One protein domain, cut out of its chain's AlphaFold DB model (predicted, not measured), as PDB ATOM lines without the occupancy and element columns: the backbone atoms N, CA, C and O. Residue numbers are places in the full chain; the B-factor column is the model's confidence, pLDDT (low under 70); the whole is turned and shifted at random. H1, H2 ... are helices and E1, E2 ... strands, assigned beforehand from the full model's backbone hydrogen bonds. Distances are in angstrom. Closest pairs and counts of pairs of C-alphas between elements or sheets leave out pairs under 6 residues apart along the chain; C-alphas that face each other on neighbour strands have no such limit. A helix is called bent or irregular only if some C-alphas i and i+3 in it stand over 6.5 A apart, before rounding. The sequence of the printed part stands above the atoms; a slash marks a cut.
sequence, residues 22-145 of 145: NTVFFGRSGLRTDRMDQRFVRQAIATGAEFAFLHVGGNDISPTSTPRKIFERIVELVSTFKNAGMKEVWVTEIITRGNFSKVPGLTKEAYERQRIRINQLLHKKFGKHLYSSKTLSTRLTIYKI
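Overview. This is residues 22 to 145 of the 145 residues of an uncharacterized protein of Mizuhopecten yessoensis (UniProt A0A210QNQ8). A twisted sheet of four short strands has two helices, H1 and H2, over one of its faces, both running along the strands, while the long helix H3 starts well beyond the sheet, passes the first residues of H2 and ends beside the edge strand E3. The unnamed stretch of residues 93 to 107 leads out from E3 to the start of H3. The printed part has 124 residues, with three named helices and four named strands in the order E1 H1 E2 H2 E3 H3 E4. The sheet runs E1 E4 E2 E3 and is mixed, as is the class, helices and strands. The whole is compact, with a radius of gyration of the C-alphas of 14.1 A and spans of 41 by 27 by 24 A.

Along the chain. E1 is residues 22 to 26, 12.7 A long, from C-alpha 22 at (165.802, 198.560, 98.343). H1 is residues 38 to 46, 12.0 A, and E2 residues 51 to 55, 13.5 A. H2, residues 67 to 83, is 24.4 A long, from C-alpha 67 at (166.521, 177.124, 72.134). E3 is residues 88 to 92, 13.2 A. H3, residues 108 to 129, is 27.4 A long; it has a kink of 62 degrees near residue 123 and is irregular, with C-alphas 125 and 128 9.4 A apart. E4, residues 139 to 144, is 16.1 A long and ends at C-alpha 144 at (168.373, 199.031, 93.886).

Arrangement. The edge strand E1 is antiparallel to E4 at 153 degrees, with N 24 and O 142 3.0 A apart, within hydrogen-bond range. E4 is antiparallel to E2 at 173 degrees, with N 53 and O 141 at 2.8 A. E2 is parallel to E3 at 17 degrees, with N 54 and O 90 at 2.8 A. E2, H2 and E3 form a strand-helix-strand unit, two parallel neighbour strands with a helix between, its crossover right-handed; E1, H1 and E2 form a split one, with E4 between the strands, also right-handed. These helices make two layers with the sheet, on the same face of it. H1 is over E4 and, only just, E1 with 3 C-alphas, at a height over the sheet of 10.6 A. H2 is over E3 at a height of 9.4 A. H1 and H2 are close but not clearly touching, the C-alphas of Ile 45 and Phe 81 being closest at 6.9 A. H3 only grazes the sheet, with residues 119 to 129. Residues 114 to 122 of H3 touch residues 67 to 71 of H2, the closest C-alphas, of Pro 67 and Ile 118, 5.2 A apart. Every O i to N i+4 pair is within hydrogen-bond range in H1 and H2, and 16 of 18 in H3.

Size, cuts and confidence. The two C-alphas farthest apart, of Gly 105 and Ile 145, are 42.9 A apart. The printed part has no cut. The links E1 to H1, E2 to H2 and E3 to H3 are long. The mean pLDDT of the printed part is 82.8; residues 22 to 29 and 132 to 145 are under 70.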
ATOM      1  N   ASN A  22     167.190 198.539  98.804       56.44
ATOM      2  CA  ASN A  22     165.802 198.560  98.343       56.44
ATOM      3  C   ASN A  22     165.642 197.535  97.205       56.44
ATOM      4  O   ASN A  22     165.836 197.828  96.030       56.44
ATOM      5  N   THR A  23     165.304 196.285  97.525       59.00
ATOM      6  CA  THR A  23     165.051 195.278  96.476       59.00
ATOM      7  C   THR A  23     163.686 195.523  95.835       59.00
ATOM      8  O   THR A  23     162.671 195.510  96.533       59.00
ATOM      9  N   VAL A  24     163.640 195.695  94.510       62.84
ATOM     10  CA  VAL A  24     162.385 195.896  93.773       62.84
ATOM     11  C   VAL A  24     162.114 194.686  92.886       62.84
ATOM     12  O   VAL A  24     162.856 194.355  91.960       62.84
ATOM     13  N   PHE A  25     161.018 193.994  93.178       64.62
ATOM     14  CA  PHE A  25     160.635 192.799  92.441       64.62
ATOM     15  C   PHE A  25     159.778 193.166  91.236       64.62
ATOM     16  O   PHE A  25     158.680 193.700  91.375       64.62
ATOM     17  N   PHE A  26     160.252 192.789  90.054       67.00
ATOM     18  CA  PHE A  26     159.516 192.929  88.810       67.00
ATOM     19  C   PHE A  26     159.186 191.526  88.315       67.00
ATOM     20  O   PHE A  26     160.007 190.846  87.722       67.00
ATOM     21  N   GLY A  27     157.982 191.022  88.566       63.84
ATOM     22  CA  GLY A  27     157.655 189.654  88.175       63.84
ATOM     23  C   GLY A  27     156.175 189.445  87.944       63.84
ATOM     24  O   GLY A  27     155.343 189.877  88.733       63.84
ATOM     25  N   ARG A  28     155.851 188.720  86.873       66.56
ATOM     26  CA  ARG A  28     154.506 188.204  86.625       66.56
ATOM     27  C   ARG A  28     154.591 186.708  86.362       66.56
ATOM     28  O   ARG A  28     155.476 186.245  85.643       66.56
ATOM     29  N   SER A  29     153.665 185.946  86.937       67.50
ATOM     30  CA  SER A  29     153.540 184.522  86.615       67.50
ATOM     31  C   SER A  29     153.327 184.341  85.109       67.50
ATOM     32  O   SER A  29     152.531 185.060  84.504       67.50
ATOM     33  N   GLY A  30     154.061 183.408  84.499       75.81
ATOM     34  CA  GLY A  30     153.991 183.155  83.058       75.81
ATOM     35  C   GLY A  30     154.720 184.176  82.175       75.81
ATOM     36  O   GLY A  30     154.526 184.144  80.962       75.81
ATOM     37  N   LEU A  31     155.548 185.069  82.738       81.44
ATOM     38  CA  LEU A  31     156.344 186.026  81.963       81.44
ATOM     39  C   LEU A  31     157.235 185.308  80.938       81.44
ATOM     40  O   LEU A  31     157.968 184.382  81.297       81.44
ATOM     41  N   ARG A  32     157.160 185.756  79.682       85.81
ATOM     42  CA  ARG A  32     157.912 185.255  78.524       85.81
ATOM     43  C   ARG A  32     158.734 186.376  77.907       85.81
ATOM     44  O   ARG A  32     158.310 187.530  77.955       85.81
ATOM     45  N   THR A  33     159.873 186.053  77.305       87.56
ATOM     46  CA  THR A  33     160.738 187.053  76.664       87.56
ATOM     47  C   THR A  33     160.165 187.577  75.347       87.56
ATOM     48  O   THR A  33     160.426 188.723  75.008       87.56
ATOM     49  N   ASP A  34     159.338 186.811  74.621       86.19
ATOM     50  CA  ASP A  34     158.638 187.309  73.412       86.19
ATOM     51  C   ASP A  34     157.443 188.224  73.702       86.19
ATOM     52  O   ASP A  34     156.977 188.929  72.814       86.19
ATOM     53  N   ARG A  35     156.914 188.189  74.924       82.56
ATOM     54  CA  ARG A  35     155.724 188.951  75.336       82.56
ATOM     55  C   ARG A  35     156.023 189.887  76.498       82.56
ATOM     56  O   ARG A  35     155.122 190.235  77.262       82.56
ATOM     57  N   MET A  36     157.290 190.247  76.676       81.44
ATOM     58  CA  MET A  36     157.675 191.165  77.732       81.44
ATOM     59  C   MET A  36     157.178 192.567  77.376       81.44
ATOM     60  O   MET A  36     157.606 193.153  76.384       81.44
ATOM     61  N   ASP A  37     156.248 193.088  78.176       79.56
ATOM     62  CA  ASP A  37     155.749 194.448  77.997       79.56
ATOM     63  C   ASP A  37     156.910 195.436  78.170       79.56
ATOM     64  O   ASP A  37     157.588 195.463  79.197       79.56
ATOM     65  N   GLN A  38     157.132 196.284  77.172       81.88
ATOM     66  CA  GLN A  38     158.179 197.299  77.220       81.88
ATOM     67  C   GLN A  38     157.959 198.313  78.351       81.88
ATOM     68  O   GLN A  38     158.920 198.890  78.855       81.88
ATOM     69  N   ARG A  39     156.715 198.517  78.808       79.62
ATOM     70  CA  ARG A  39     156.427 199.326  80.005       79.62
ATOM     71  C   ARG A  39     157.091 198.740  81.244       79.62
ATOM     72  O   ARG A  39     157.627 199.493  82.045       79.62
ATOM     73  N   PHE A  40     157.098 197.418  81.367       78.38
ATOM     74  CA  PHE A  40     157.714 196.722  82.489       78.38
ATOM     75  C   PHE A  40     159.238 196.869  82.472       78.38
ATOM     76  O   PHE A  40     159.827 197.194  83.498       78.38
ATOM     77  N   VAL A  41     159.871 196.732  81.301       83.12
ATOM     78  CA  VAL A  41     161.320 196.965  81.142       83.12
ATOM     79  C   VAL A  41     161.679 198.420  81.461       83.12
ATOM     80  O   VAL A  41     162.632 198.677  82.191       83.12
ATOM     81  N   ARG A  42     160.879 199.384  80.990       85.75
ATOM     82  CA  ARG A  42     161.082 200.805  81.311       85.75
ATOM     83  C   ARG A  42     160.915 201.111  82.794       85.75
ATOM     84  O   ARG A  42     161.718 201.860  83.329       85.75
ATOM     85  N   GLN A  43     159.915 200.538  83.462       82.75
ATOM     86  CA  GLN A  43     159.728 200.703  84.908       82.75
ATOM     87  C   GLN A  43     160.905 200.127  85.695       82.75
ATOM     88  O   GLN A  43     161.403 200.766  86.617       82.75
ATOM     89  N   ALA A  44     161.371 198.948  85.290       81.25
ATOM     90  CA  ALA A  44     162.556 198.307  85.832       81.25
ATOM     91  C   ALA A  44     163.803 199.200  85.706       81.25
ATOM     92  O   ALA A  44     164.496 199.425  86.694       81.25
ATOM     93  N   ILE A  45     164.050 199.766  84.521       86.50
ATOM     94  CA  ILE A  45     165.151 200.714  84.277       86.50
ATOM     95  C   ILE A  45     164.980 201.998  85.101       86.50
ATOM     96  O   ILE A  45     165.926 202.457  85.735       86.50
ATOM     97  N   ALA A  46     163.767 202.553  85.149       85.94
ATOM     98  CA  ALA A  46     163.462 203.800  85.849       85.94
ATOM     99  C   ALA A  46     163.680 203.725  87.371       85.94
ATOM    100  O   ALA A  46     163.719 204.759  88.031       85.94
ATOM    101  N   THR A  47     163.856 202.526  87.940       81.19
ATOM    102  CA  THR A  47     164.254 202.389  89.349       81.19
ATOM    103  C   THR A  47     165.639 202.962  89.650       81.19
ATOM    104  O   THR A  47     165.912 203.267  90.815       81.19
ATOM    105  N   GLY A  48     166.492 203.113  88.626       78.94
ATOM    106  CA  GLY A  48     167.889 203.522  88.774       78.94
ATOM    107  C   GLY A  48     168.769 202.442  89.401       78.94
ATOM    108  O   GLY A  48     169.827 202.754  89.931       78.94
ATOM    109  N   ALA A  49     168.319 201.185  89.397       78.62
ATOM    110  CA  ALA A  49     169.076 200.070  89.941       78.62
ATOM    111  C   ALA A  49     170.397 199.855  89.194       78.62
ATOM    112  O   ALA A  49     170.432 199.849  87.967       78.62
ATOM    113  N   GLU A  50     171.470 199.608  89.940       80.75
ATOM    114  CA  GLU A  50     172.792 199.332  89.374       80.75
ATOM    115  C   GLU A  50     172.979 197.847  89.019       80.75
ATOM    116  O   GLU A  50     173.809 197.514  88.170       80.75
ATOM    117  N   PHE A  51     172.187 196.962  89.640       81.44
ATOM    118  CA  PHE A  51     172.297 195.509  89.518       81.44
ATOM    119  C   PHE A  51     170.943 194.871  89.174       81.44
ATOM    120  O   PHE A  51     169.921 195.131  89.816       81.44
ATOM    121  N   ALA A  52     170.934 193.958  88.202       83.81
ATOM    122  CA  ALA A  52     169.750 193.173  87.851       83.81
ATOM    123  C   ALA A  52     170.037 191.672  87.802       83.81
ATOM    124  O   ALA A  52     171.101 191.242  87.374       83.81
ATOM    125  N   PHE A  53     169.051 190.871  88.198       83.38
ATOM    126  CA  PHE A  53     169.058 189.414  88.126       83.38
ATOM    127  C   PHE A  53     167.858 188.939  87.308       83.38
ATOM    128  O   PHE A  53     166.705 188.986  87.742       83.38
ATOM    129  N   LEU A  54     168.124 188.457  86.101       86.75
ATOM    130  CA  LEU A  54     167.097 188.011  85.170       86.75
ATOM    131  C   LEU A  54     166.875 186.499  85.325       86.75
ATOM    132  O   LEU A  54     167.756 185.708  84.982       86.75
ATOM    133  N   HIS A  55     165.685 186.086  85.772       86.19
ATOM    134  CA  HIS A  55     165.217 184.697  85.697       86.19
ATOM    135  C   HIS A  55     164.025 184.581  84.740       86.19
ATOM    136  O   HIS A  55     162.859 184.617  85.134       86.19
ATOM    137  N   VAL A  56     164.320 184.446  83.447       88.38
ATOM    138  CA  VAL A  56     163.335 184.433  82.351       88.38
ATOM    139  C   VAL A  56     163.676 183.353  81.315       88.38
ATOM    140  O   VAL A  56     164.724 182.722  81.394       88.38
ATOM    141  N   GLY A  57     162.782 183.096  80.356       90.31
ATOM    142  CA  GLY A  57     163.007 182.123  79.275       90.31
ATOM    143  C   GLY A  57     162.360 180.752  79.492       90.31
ATOM    144  O   GLY A  57     162.014 180.076  78.528       90.31
ATOM    145  N   GLY A  58     162.120 180.336  80.740       90.19
ATOM    146  CA  GLY A  58     161.493 179.032  81.020       90.19
ATOM    147  C   GLY A  58     160.052 178.904  80.507       90.19
ATOM    148  O   GLY A  58     159.635 177.832  80.069       90.19
ATOM    149  N   ASN A  59     159.296 180.006  80.507       89.38
ATOM    150  CA  ASN A  59     157.927 180.037  79.977       89.38
ATOM    151  C   ASN A  59     157.879 180.154  78.446       89.38
ATOM    152  O   ASN A  59     156.817 179.964  77.856       89.38
ATOM    153  N   ASP A  60     159.004 180.476  77.805       91.94
ATOM    154  CA  ASP A  60     159.120 180.569  76.349       91.94
ATOM    155  C   ASP A  60     159.255 179.193  75.688       91.94
ATOM    156  O   ASP A  60     158.998 179.054  74.490       91.94
ATOM    157  N   ILE A  61     159.642 178.174  76.465       93.69
ATOM    158  CA  ILE A  61     159.766 176.800  75.985       93.69
ATOM    159  C   ILE A  61     158.372 176.248  75.671       93.69
ATOM    160  O   ILE A  61     157.499 176.140  76.536       93.69
ATOM    161  N   SER A  62     158.194 175.870  74.410       92.94
ATOM    162  CA  SER A  62     156.993 175.294  73.809       92.94
ATOM    163  C   SER A  62     157.395 174.240  72.763       92.94
ATOM    164  O   SER A  62     158.582 174.119  72.442       92.94
ATOM    165  N   PRO A  63     156.459 173.452  72.208       91.56
ATOM    166  CA  PRO A  63     156.801 172.416  71.229       91.56
ATOM    167  C   PRO A  63     157.458 172.964  69.956       91.56
ATOM    168  O   PRO A  63     158.251 172.273  69.328       91.56
ATOM    169  N   THR A  64     157.156 174.213  69.600       92.06
ATOM    170  CA  THR A  64     157.633 174.875  68.378       92.06
ATOM    171  C   THR A  64     158.719 175.919  68.640       92.06
ATOM    172  O   THR A  64     159.213 176.548  67.701       92.06
ATOM    173  N   SER A  65     159.115 176.134  69.899       94.06
ATOM    174  CA  SER A  65     160.193 177.073  70.206       94.06
ATOM    175  C   SER A  65     161.556 176.523  69.804       94.06
ATOM    176  O   SER A  65     161.800 175.320  69.792       94.06
ATOM    177  N   THR A  66     162.487 177.435  69.540       95.75
ATOM    178  CA  THR A  66     163.888 177.094  69.298       95.75
ATOM    179  C   THR A  66     164.740 177.585  70.469       95.75
ATOM    180  O   THR A  66     164.696 178.784  70.767       95.75
ATOM    181  N   PRO A  67     165.582 176.728  71.083       96.69
ATOM    182  CA  PRO A  67     166.521 177.124  72.134       96.69
ATOM    183  C   PRO A  67     167.328 178.381  71.798       96.69
ATOM    184  O   PRO A  67     167.445 179.290  72.615       96.69
ATOM    185  N   ARG A  68     167.825 178.464  70.557       97.19
ATOM    186  CA  ARG A  68     168.622 179.596  70.075       97.19
ATOM    187  C   ARG A  68     167.852 180.919  70.108       97.19
ATOM    188  O   ARG A  68     168.374 181.891  70.635       97.19
ATOM    189  N   LYS A  69     166.597 180.928  69.644       96.94
ATOM    190  CA  LYS A  69     165.735 182.122  69.657       96.94
ATOM    191  C   LYS A  69     165.396 182.581  71.076       96.94
ATOM    192  O   LYS A  69     165.205 183.770  71.306       96.94
ATOM    193  N   ILE A  70     165.240 181.654  72.026       96.62
ATOM    194  CA  ILE A  70     165.011 182.006  73.439       96.62
ATOM    195  C   ILE A  70     166.280 182.634  74.021       96.62
ATOM    196  O   ILE A  70     166.212 183.700  74.624       96.62
ATOM    197  N   PHE A  71     167.434 182.003  73.787       97.06
ATOM    198  CA  PHE A  71     168.739 182.517  74.196       97.06
ATOM    199  C   PHE A  71     169.007 183.933  73.660       97.06
ATOM    200  O   PHE A  71     169.372 184.809  74.436       97.06
ATOM    201  N   GLU A  72     168.785 184.178  72.367       97.44
ATOM    202  CA  GLU A  72     169.014 185.491  71.743       97.44
ATOM    203  C   GLU A  72     168.162 186.589  72.384       97.44
ATOM    204  O   GLU A  72     168.690 187.646  72.711       97.44
ATOM    205  N   ARG A  73     166.890 186.304  72.685       95.69
ATOM    206  CA  ARG A  73     166.010 187.245  73.398       95.69
ATOM    207  C   ARG A  73     166.470 187.534  74.827       95.69
ATOM    208  O   ARG A  73     166.319 188.652  75.306       95.69
ATOM    209  N   ILE A  74     167.038 186.548  75.526       94.94
ATOM    210  CA  ILE A  74     167.634 186.773  76.855       94.94
ATOM    211  C   ILE A  74     168.861 187.682  76.730       94.94
ATOM    212  O   ILE A  74     169.014 188.611  77.519       94.94
ATOM    213  N   VAL A  75     169.722 187.439  75.737       95.69
ATOM    214  CA  VAL A  75     170.908 188.271  75.481       95.69
ATOM    215  C   VAL A  75     170.513 189.706  75.145       95.69
ATOM    216  O   VAL A  75     171.100 190.628  75.702       95.69
ATOM    217  N   GLU A  76     169.508 189.894  74.294       95.31
ATOM    218  CA  GLU A  76     168.977 191.214  73.952       95.31
ATOM    219  C   GLU A  76     168.478 191.952  75.198       95.31
ATOM    220  O   GLU A  76     168.871 193.092  75.425       95.31
ATOM    221  N   LEU A  77     167.714 191.277  76.062       92.44
ATOM    222  CA  LEU A  77     167.231 191.865  77.311       92.44
ATOM    223  C   LEU A  77     168.382 192.282  78.240       92.44
ATOM    224  O   LEU A  77     168.349 193.367  78.818       92.44
ATOM    225  N   VAL A  78     169.427 191.455  78.361       93.12
ATOM    226  CA  VAL A  78     170.642 191.818  79.112       93.12
ATOM    227  C   VAL A  78     171.297 193.063  78.518       93.12
ATOM    228  O   VAL A  78     171.661 193.975  79.261       93.12
ATOM    229  N   SER A  79     171.435 193.121  77.192       94.69
ATOM    230  CA  SER A  79     171.973 194.289  76.496       94.69
ATOM    231  C   SER A  79     171.127 195.536  76.742       94.69
ATOM    232  O   SER A  79     171.697 196.590  77.001       94.69
ATOM    233  N   THR A  80     169.795 195.433  76.745       93.38
ATOM    234  CA  THR A  80     168.899 196.552  77.073       93.38
ATOM    235  C   THR A  80     169.190 197.121  78.460       93.38
ATOM    236  O   THR A  80     169.348 198.330  78.599       93.38
ATOM    237  N   PHE A  81     169.308 196.266  79.478       91.38
ATOM    238  CA  PHE A  81     169.593 196.708  80.845       91.38
ATOM    239  C   PHE A  81     170.990 197.320  80.993       91.38
ATOM    240  O   PHE A  81     171.137 198.371  81.613       91.38
ATOM    241  N   LYS A  82     172.012 196.720  80.372       92.00
ATOM    242  CA  LYS A  82     173.376 197.273  80.380       92.00
ATOM    243  C   LYS A  82     173.458 198.622  79.666       92.00
ATOM    244  O   LYS A  82     174.045 199.559  80.195       92.00
ATOM    245  N   ASN A  83     172.818 198.751  78.503       93.94
ATOM    246  CA  ASN A  83     172.772 200.005  77.744       93.94
ATOM    247  C   ASN A  83     172.015 201.114  78.490       93.94
ATOM    248  O   ASN A  83     172.233 202.290  78.219       93.94
ATOM    249  N   ALA A  84     171.144 200.748  79.433       90.75
ATOM    250  CA  ALA A  84     170.444 201.682  80.305       90.75
ATOM    251  C   ALA A  84     171.255 202.110  81.546       90.75
ATOM    252  O   ALA A  84     170.732 202.841  82.382       90.75
ATOM    253  N   GLY A  85     172.513 201.669  81.676       89.44
ATOM    254  CA  GLY A  85     173.425 202.089  82.743       89.44
ATOM    255  C   GLY A  85     173.559 201.112  83.913       89.44
ATOM    256  O   GLY A  85     174.270 201.421  84.866       89.44
ATOM    257  N   MET A  86     172.932 199.930  83.857       88.88
ATOM    258  CA  MET A  86     173.147 198.905  84.886       88.88
ATOM    259  C   MET A  86     174.580 198.370  84.811       88.88
ATOM    260  O   MET A  86     175.010 197.872  83.766       88.88
ATOM    261  N   LYS A  87     175.300 198.441  85.935       86.25
ATOM    262  CA  LYS A  87     176.694 198.000  86.068       86.25
ATOM    263  C   LYS A  87     176.812 196.498  85.856       86.25
ATOM    264  O   LYS A  87     177.651 196.041  85.079       86.25
ATOM    265  N   GLU A  88     175.927 195.732  86.491       85.69
ATOM    266  CA  GLU A  88     175.898 194.284  86.337       85.69
ATOM    267  C   GLU A  88     174.497 193.740  86.089       85.69
ATOM    268  O   GLU A  88     173.506 194.128  86.705       85.69
ATOM    269  N   VAL A  89     174.431 192.771  85.178       89.25
ATOM    270  CA  VAL A  89     173.205 192.050  84.861       89.25
ATOM    271  C   VAL A  89     173.526 190.567  84.879       89.25
ATOM    272  O   VAL A  89     174.226 190.054  84.002       89.25
ATOM    273  N   TRP A  90     173.020 189.903  85.903       87.81
ATOM    274  CA  TRP A  90     173.152 188.483  86.151       87.81
ATOM    275  C   TRP A  90     171.989 187.744  85.509       87.81
ATOM    276  O   TRP A  90     170.842 188.191  85.544       87.81
ATOM    277  N   VAL A  91     172.271 186.587  84.927       90.00
ATOM    278  CA  VAL A  91     171.246 185.711  84.354       90.00
ATOM    279  C   VAL A  91     171.177 184.457  85.202       90.00
ATOM    280  O   VAL A  91     172.182 184.012  85.740       90.00
ATOM    281  N   THR A  92     169.996 183.870  85.333       87.19
ATOM    282  CA  THR A  92     169.841 182.562  85.976       87.19
ATOM    283  C   THR A  92     169.609 181.468  84.962       87.19
ATOM    284  O   THR A  92     168.982 181.676  83.922       87.19
ATOM    285  N   GLU A  93     170.086 180.275  85.295       89.62
ATOM    286  CA  GLU A  93     169.704 179.071  84.578       89.62
ATOM    287  C   GLU A  93     168.187 178.882  84.567       89.62
ATOM    288  O   GLU A  93     167.502 179.090  85.570       89.62
ATOM    289  N   ILE A  94     167.669 178.384  83.446       89.50
ATOM    290  CA  ILE A  94     166.292 177.916  83.393       89.50
ATOM    291  C   ILE A  94     166.193 176.647  84.246       89.50
ATOM    292  O   ILE A  94     166.877 175.643  83.985       89.50
ATOM    293  N   ILE A  95     165.322 176.695  85.252       86.81
ATOM    294  CA  ILE A  95     165.075 175.594  86.183       86.81
ATOM    295  C   ILE A  95     164.189 174.493  85.586       86.81
ATOM    296  O   ILE A  95     163.462 174.687  84.603       86.81
ATOM    297  N   THR A  96     164.235 173.316  86.207       85.06
ATOM    298  CA  THR A  96     163.278 172.237  85.942       85.06
ATOM    299  C   THR A  96     161.866 172.683  86.331       85.06
ATOM    300  O   THR A  96     161.684 173.538  87.196       85.06
ATOM    301  N   ARG A  97     160.833 172.115  85.702       81.94
ATOM    302  CA  ARG A  97     159.441 172.375  86.100       81.94
ATOM    303  C   ARG A  97     158.642 171.084  86.174       81.94
ATOM    304  O   ARG A  97     158.884 170.161  85.406       81.94
ATOM    305  N   GLY A  98     157.694 171.030  87.107       76.19
ATOM    306  CA  GLY A  98     156.880 169.834  87.346       76.19
ATOM    307  C   GLY A  98     155.560 169.792  86.575       76.19
ATOM    308  O   GLY A  98     155.026 168.712  86.356       76.19
ATOM    309  N   ASN A  99     155.022 170.943  86.150       80.75
ATOM    310  CA  ASN A  99     153.704 171.020  85.519       80.75
ATOM    311  C   ASN A  99     153.800 171.451  84.047       80.75
ATOM    312  O   ASN A  99     154.310 172.529  83.733       80.75
ATOM    313  N   PHE A 100     153.261 170.611  83.159       85.38
ATOM    314  CA  PHE A 100     153.229 170.818  81.709       85.38
ATOM    315  C   PHE A 100     151.811 170.937  81.137       85.38
ATOM    316  O   PHE A 100     151.664 171.309  79.979       85.38
ATOM    317  N   SER A 101     150.772 170.723  81.955       81.81
ATOM    318  CA  SER A 101     149.358 170.754  81.529       81.81
ATOM    319  C   SER A 101     148.941 172.065  80.852       81.81
ATOM    320  O   SER A 101     148.045 172.082  80.018       81.81
ATOM    321  N   LYS A 102     149.623 173.170  81.174       81.00
ATOM    322  CA  LYS A 102     149.345 174.507  80.631       81.00
ATOM    323  C   LYS A 102     149.956 174.767  79.249       81.00
ATOM    324  O   LYS A 102     149.730 175.839  78.694       81.00
ATOM    325  N   VAL A 103     150.754 173.843  78.709       84.00
ATOM    326  CA  VAL A 103     151.380 173.979  77.386       84.00
ATOM    327  C   VAL A 103     151.089 172.716  76.571       84.00
ATOM    328  O   VAL A 103     151.853 171.752  76.653       84.00
ATOM    329  N   PRO A 104     149.988 172.702  75.795       87.06
ATOM    330  CA  PRO A 104     149.620 171.557  74.970       87.06
ATOM    331  C   PRO A 104     150.779 171.101  74.076       87.06
ATOM    332  O   PRO A 104     151.468 171.919  73.468       87.06
ATOM    333  N   GLY A 105     151.010 169.788  74.030       89.06
ATOM    334  CA  GLY A 105     152.059 169.166  73.214       89.06
ATOM    335  C   GLY A 105     153.481 169.245  73.782       89.06
ATOM    336  O   GLY A 105     154.397 168.696  73.174       89.06
ATOM    337  N   LEU A 106     153.709 169.901  74.926       91.69
ATOM    338  CA  LEU A 106     155.038 169.962  75.539       91.69
ATOM    339  C   LEU A 106     155.207 168.869  76.595       91.69
ATOM    340  O   LEU A 106     154.657 168.967  77.689       91.69
ATOM    341  N   THR A 107     156.016 167.858  76.287       92.56
ATOM    342  CA  THR A 107     156.385 166.824  77.265       92.56
ATOM    343  C   THR A 107     157.503 167.300  78.192       92.56
ATOM    344  O   THR A 107     158.231 168.253  77.887       92.56
ATOM    345  N   LYS A 108     157.676 166.604  79.321       92.38
ATOM    346  CA  LYS A 108     158.781 166.846  80.257       92.38
ATOM    347  C   LYS A 108     160.133 166.676  79.568       92.38
ATOM    348  O   LYS A 108     161.005 167.526  79.699       92.38
ATOM    349  N   GLU A 109     160.295 165.619  78.783       92.69
ATOM    350  CA  GLU A 109     161.535 165.287  78.078       92.69
ATOM    351  C   GLU A 109     161.848 166.337  77.010       92.69
ATOM    352  O   GLU A 109     162.992 166.769  76.874       92.69
ATOM    353  N   ALA A 110     160.833 166.784  76.261       92.38
ATOM    354  CA  ALA A 110     160.988 167.841  75.269       92.38
ATOM    355  C   ALA A 110     161.385 169.176  75.917       92.38
ATOM    356  O   ALA A 110     162.269 169.868  75.402       92.38
ATOM    357  N   TYR A 111     160.786 169.513  77.062       94.19
ATOM    358  CA  TYR A 111     161.179 170.680  77.846       94.19
ATOM    359  C   TYR A 111     162.621 170.571  78.342       94.19
ATOM    360  O   TYR A 111     163.403 171.489  78.116       94.19
ATOM    361  N   GLU A 112     162.996 169.451  78.965       93.69
ATOM    362  CA  GLU A 112     164.341 169.250  79.510       93.69
ATOM    363  C   GLU A 112     165.417 169.323  78.423       93.69
ATOM    364  O   GLU A 112     166.424 170.008  78.607       93.69
ATOM    365  N   ARG A 113     165.187 168.722  77.247       95.00
ATOM    366  CA  ARG A 113     166.117 168.840  76.109       95.00
ATOM    367  C   ARG A 113     166.327 170.292  75.684       95.00
ATOM    368  O   ARG A 113     167.467 170.715  75.491       95.00
ATOM    369  N   GLN A 114     165.249 171.068  75.550       96.00
ATOM    370  CA  GLN A 114     165.356 172.484  75.187       96.00
ATOM    371  C   GLN A 114     166.029 173.302  76.294       96.00
ATOM    372  O   GLN A 114     166.934 174.083  76.007       96.00
ATOM    373  N   ARG A 115     165.641 173.085  77.554       94.94
ATOM    374  CA  ARG A 115     166.200 173.743  78.739       94.94
ATOM    375  C   ARG A 115     167.709 173.547  78.837       94.94
ATOM    376  O   ARG A 115     168.437 174.527  78.968       94.94
ATOM    377  N   ILE A 116     168.183 172.305  78.724       95.06
ATOM    378  CA  ILE A 116     169.614 171.973  78.758       95.06
ATOM    379  C   ILE A 116     170.351 172.711  77.640       95.06
ATOM    380  O   ILE A 116     171.379 173.336  77.890       95.06
ATOM    381  N   ARG A 117     169.802 172.705  76.418       96.94
ATOM    382  CA  ARG A 117     170.404 173.399  75.274       96.94
ATOM    383  C   ARG A 117     170.494 174.912  75.495       96.94
ATOM    384  O   ARG A 117     171.506 175.509  75.148       96.94
ATOM    385  N   ILE A 118     169.461 175.532  76.071       96.75
ATOM    386  CA  ILE A 118     169.475 176.967  76.401       96.75
ATOM    387  C   ILE A 118     170.519 177.247  77.481       96.75
ATOM    388  O   ILE A 118     171.355 178.124  77.290       96.75
ATOM    389  N   ASN A 119     170.527 176.480  78.573       94.62
ATOM    390  CA  ASN A 119     171.484 176.681  79.659       94.62
ATOM    391  C   ASN A 119     172.930 176.504  79.180       94.62
ATOM    392  O   ASN A 119     173.776 177.306  79.549       94.62
ATOM    393  N   GLN A 120     173.220 175.550  78.288       95.38
ATOM    394  CA  GLN A 120     174.542 175.428  77.655       95.38
ATOM    395  C   GLN A 120     174.955 176.705  76.902       95.38
ATOM    396  O   GLN A 120     176.104 177.139  76.995       95.38
ATOM    397  N   LEU A 121     174.025 177.329  76.171       96.88
ATOM    398  CA  LEU A 121     174.278 178.601  75.487       96.88
ATOM    399  C   LEU A 121     174.490 179.750  76.485       96.88
ATOM    400  O   LEU A 121     175.397 180.560  76.293       96.88
ATOM    401  N   LEU A 122     173.688 179.803  77.553       94.88
ATOM    402  CA  LEU A 122     173.820 180.797  78.620       94.88
ATOM    403  C   LEU A 122     175.168 180.672  79.337       94.88
ATOM    404  O   LEU A 122     175.850 181.680  79.497       94.88
ATOM    405  N   HIS A 123     175.591 179.453  79.683       93.44
ATOM    406  CA  HIS A 123     176.897 179.171  80.296       93.44
ATOM    407  C   HIS A 123     178.030 179.697  79.429       93.44
ATOM    408  O   HIS A 123     178.873 180.459  79.894       93.44
ATOM    409  N   LYS A 124     177.997 179.365  78.133       94.50
ATOM    410  CA  LYS A 124     179.011 179.816  77.177       94.50
ATOM    411  C   LYS A 124     179.066 181.344  77.042       94.50
ATOM    412  O   LYS A 124     180.137 181.881  76.777       94.50
ATOM    413  N   LYS A 125     177.933 182.043  77.168       94.94
ATOM    414  CA  LYS A 125     177.852 183.500  76.966       94.94
ATOM    415  C   LYS A 125     178.149 184.309  78.226       94.94
ATOM    416  O   LYS A 125     178.788 185.352  78.119       94.94
ATOM    417  N   PHE A 126     177.641 183.873  79.375       90.56
ATOM    418  CA  PHE A 126     177.639 184.666  80.604       90.56
ATOM    419  C   PHE A 126     178.681 184.206  81.624       90.56
ATOM    420  O   PHE A 126     179.099 185.033  82.433       90.56
ATOM    421  N   GLY A 127     179.161 182.956  81.559       87.25
ATOM    422  CA  GLY A 127     180.223 182.445  82.431       87.25
ATOM    423  C   GLY A 127     179.964 182.776  83.900       87.25
ATOM    424  O   GLY A 127     178.950 182.368  84.458       87.25
ATOM    425  N   LYS A 128     180.843 183.592  84.494       78.44
ATOM    426  CA  LYS A 128     180.735 184.050  85.888       78.44
ATOM    427  C   LYS A 128     179.459 184.833  86.220       78.44
ATOM    428  O   LYS A 128     179.103 184.884  87.379       78.44
ATOM    429  N   HIS A 129     178.770 185.422  85.237       78.12
ATOM    430  CA  HIS A 129     177.514 186.163  85.431       78.12
ATOM    431  C   HIS A 129     176.259 185.282  85.292       78.12
ATOM    432  O   HIS A 129     175.140 185.796  85.189       78.12
ATOM    433  N   LEU A 130     176.432 183.956  85.236       81.50
ATOM    434  CA  LEU A 130     175.336 182.994  85.250       81.50
ATOM    435  C   LEU A 130     175.193 182.363  86.639       81.50
ATOM    436  O   LEU A 130     176.087 181.672  87.116       81.50
ATOM    437  N   TYR A 131     174.018 182.530  87.239       77.00
ATOM    438  CA  TYR A 131     173.665 181.946  88.526       77.00
ATOM    439  C   TYR A 131     172.850 180.654  88.354       77.00
ATOM    440  O   TYR A 131     171.827 180.626  87.664       77.00
ATOM    441  N   SER A 132     173.263 179.570  89.017       68.62
ATOM    442  CA  SER A 132     172.482 178.328  89.101       68.62
ATOM    443  C   SER A 132     171.749 178.263  90.441       68.62
ATOM    444  O   SER A 132     172.369 178.208  91.504       68.62
ATOM    445  N   SER A 133     170.416 178.250  90.406       60.06
ATOM    446  CA  SER A 133     169.588 178.008  91.590       60.06
ATOM    447  C   SER A 133     168.697 176.798  91.381       60.06
ATOM    448  O   SER A 133     167.993 176.693  90.382       60.06
ATOM    449  N   LYS A 134     168.664 175.907  92.373       54.50
ATOM    450  CA  LYS A 134     167.805 174.716  92.364       54.50
ATOM    451  C   LYS A 134     166.341 175.010  92.741       54.50
ATOM    452  O   LYS A 134     165.531 174.091  92.695       54.50
ATOM    453  N   THR A 135     165.990 176.240  93.144       50.88
ATOM    454  CA  THR A 135     164.677 176.535  93.768       50.88
ATOM    455  C   THR A 135     163.998 177.844  93.347       50.88
ATOM    456  O   THR A 135     162.960 178.188  93.911       50.88
ATOM    457  N   LEU A 136     164.521 178.602  92.381       50.09
ATOM    458  CA  LEU A 136     163.882 179.862  91.973       50.09
ATOM    459  C   LEU A 136     162.697 179.603  91.039       50.09
ATOM    460  O   LEU A 136     162.875 178.955  90.025       50.09
ATOM    461  N   SER A 137     161.507 180.159  91.294       48.81
ATOM    462  CA  SER A 137     160.481 180.258  90.235       48.81
ATOM    463  C   SER A 137     160.877 181.357  89.234       48.81
ATOM    464  O   SER A 137     161.552 182.308  89.625       48.81
ATOM    465  N   THR A 138     160.482 181.256  87.957       49.62
ATOM    466  CA  THR A 138     160.763 182.262  86.900       49.62
ATOM    467  C   THR A 138     160.331 183.668  87.340       49.62
ATOM    468  O   THR A 138     159.147 183.862  87.631       49.62
ATOM    469  N   ARG A 139     161.271 184.619  87.454       55.25
ATOM    470  CA  ARG A 139     161.107 185.970  88.036       55.25
ATOM    471  C   ARG A 139     162.148 186.948  87.469       55.25
ATOM    472  O   ARG A 139     163.292 186.582  87.266       55.25
ATOM    473  N   LEU A 140     161.817 188.215  87.271       46.59
ATOM    474  CA  LEU A 140     162.853 189.241  87.142       46.59
ATOM    475  C   LEU A 140     163.062 189.862  88.536       46.59
ATOM    476  O   LEU A 140     162.114 190.249  89.215       46.59
ATOM    477  N   THR A 141     164.297 189.895  89.017       55.53
ATOM    478  CA  THR A 141     164.623 190.490  90.317       55.53
ATOM    479  C   THR A 141     165.610 191.614  90.079       55.53
ATOM    480  O   THR A 141     166.654 191.394  89.475       55.53
ATOM    481  N   ILE A 142     165.283 192.826  90.514       51.44
ATOM    482  CA  ILE A 142     166.132 194.001  90.314       51.44
ATOM    483  C   ILE A 142     166.504 194.549  91.684       51.44
ATOM    484  O   ILE A 142     165.652 194.685  92.565       51.44
ATOM    485  N   TYR A 143     167.785 194.827  91.882       46.44
ATOM    486  CA  TYR A 143     168.298 195.300  93.158       46.44
ATOM    487  C   TYR A 143     168.677 196.766  93.006       46.44
ATOM    488  O   TYR A 143     169.583 197.101  92.244       46.44
ATOM    489  N   LYS A 144     167.968 197.640  93.725       34.94
ATOM    490  CA  LYS A 144     168.373 199.031  93.886       34.94
ATOM    491  C   LYS A 144     169.280 199.110  95.112       34.94
ATOM    492  O   LYS A 144     168.849 198.769  96.218       34.94
ATOM    493  N   ILE A 145     170.525 199.504  94.869       39.91
ATOM    494  CA  ILE A 145     171.448 199.964  95.905       39.91
ATOM    495  C   ILE A 145     171.179 201.454  96.098       39.91
ATOM    496  O   ILE A 145     171.037 202.149  95.064       39.91
TER     497      ILE A 145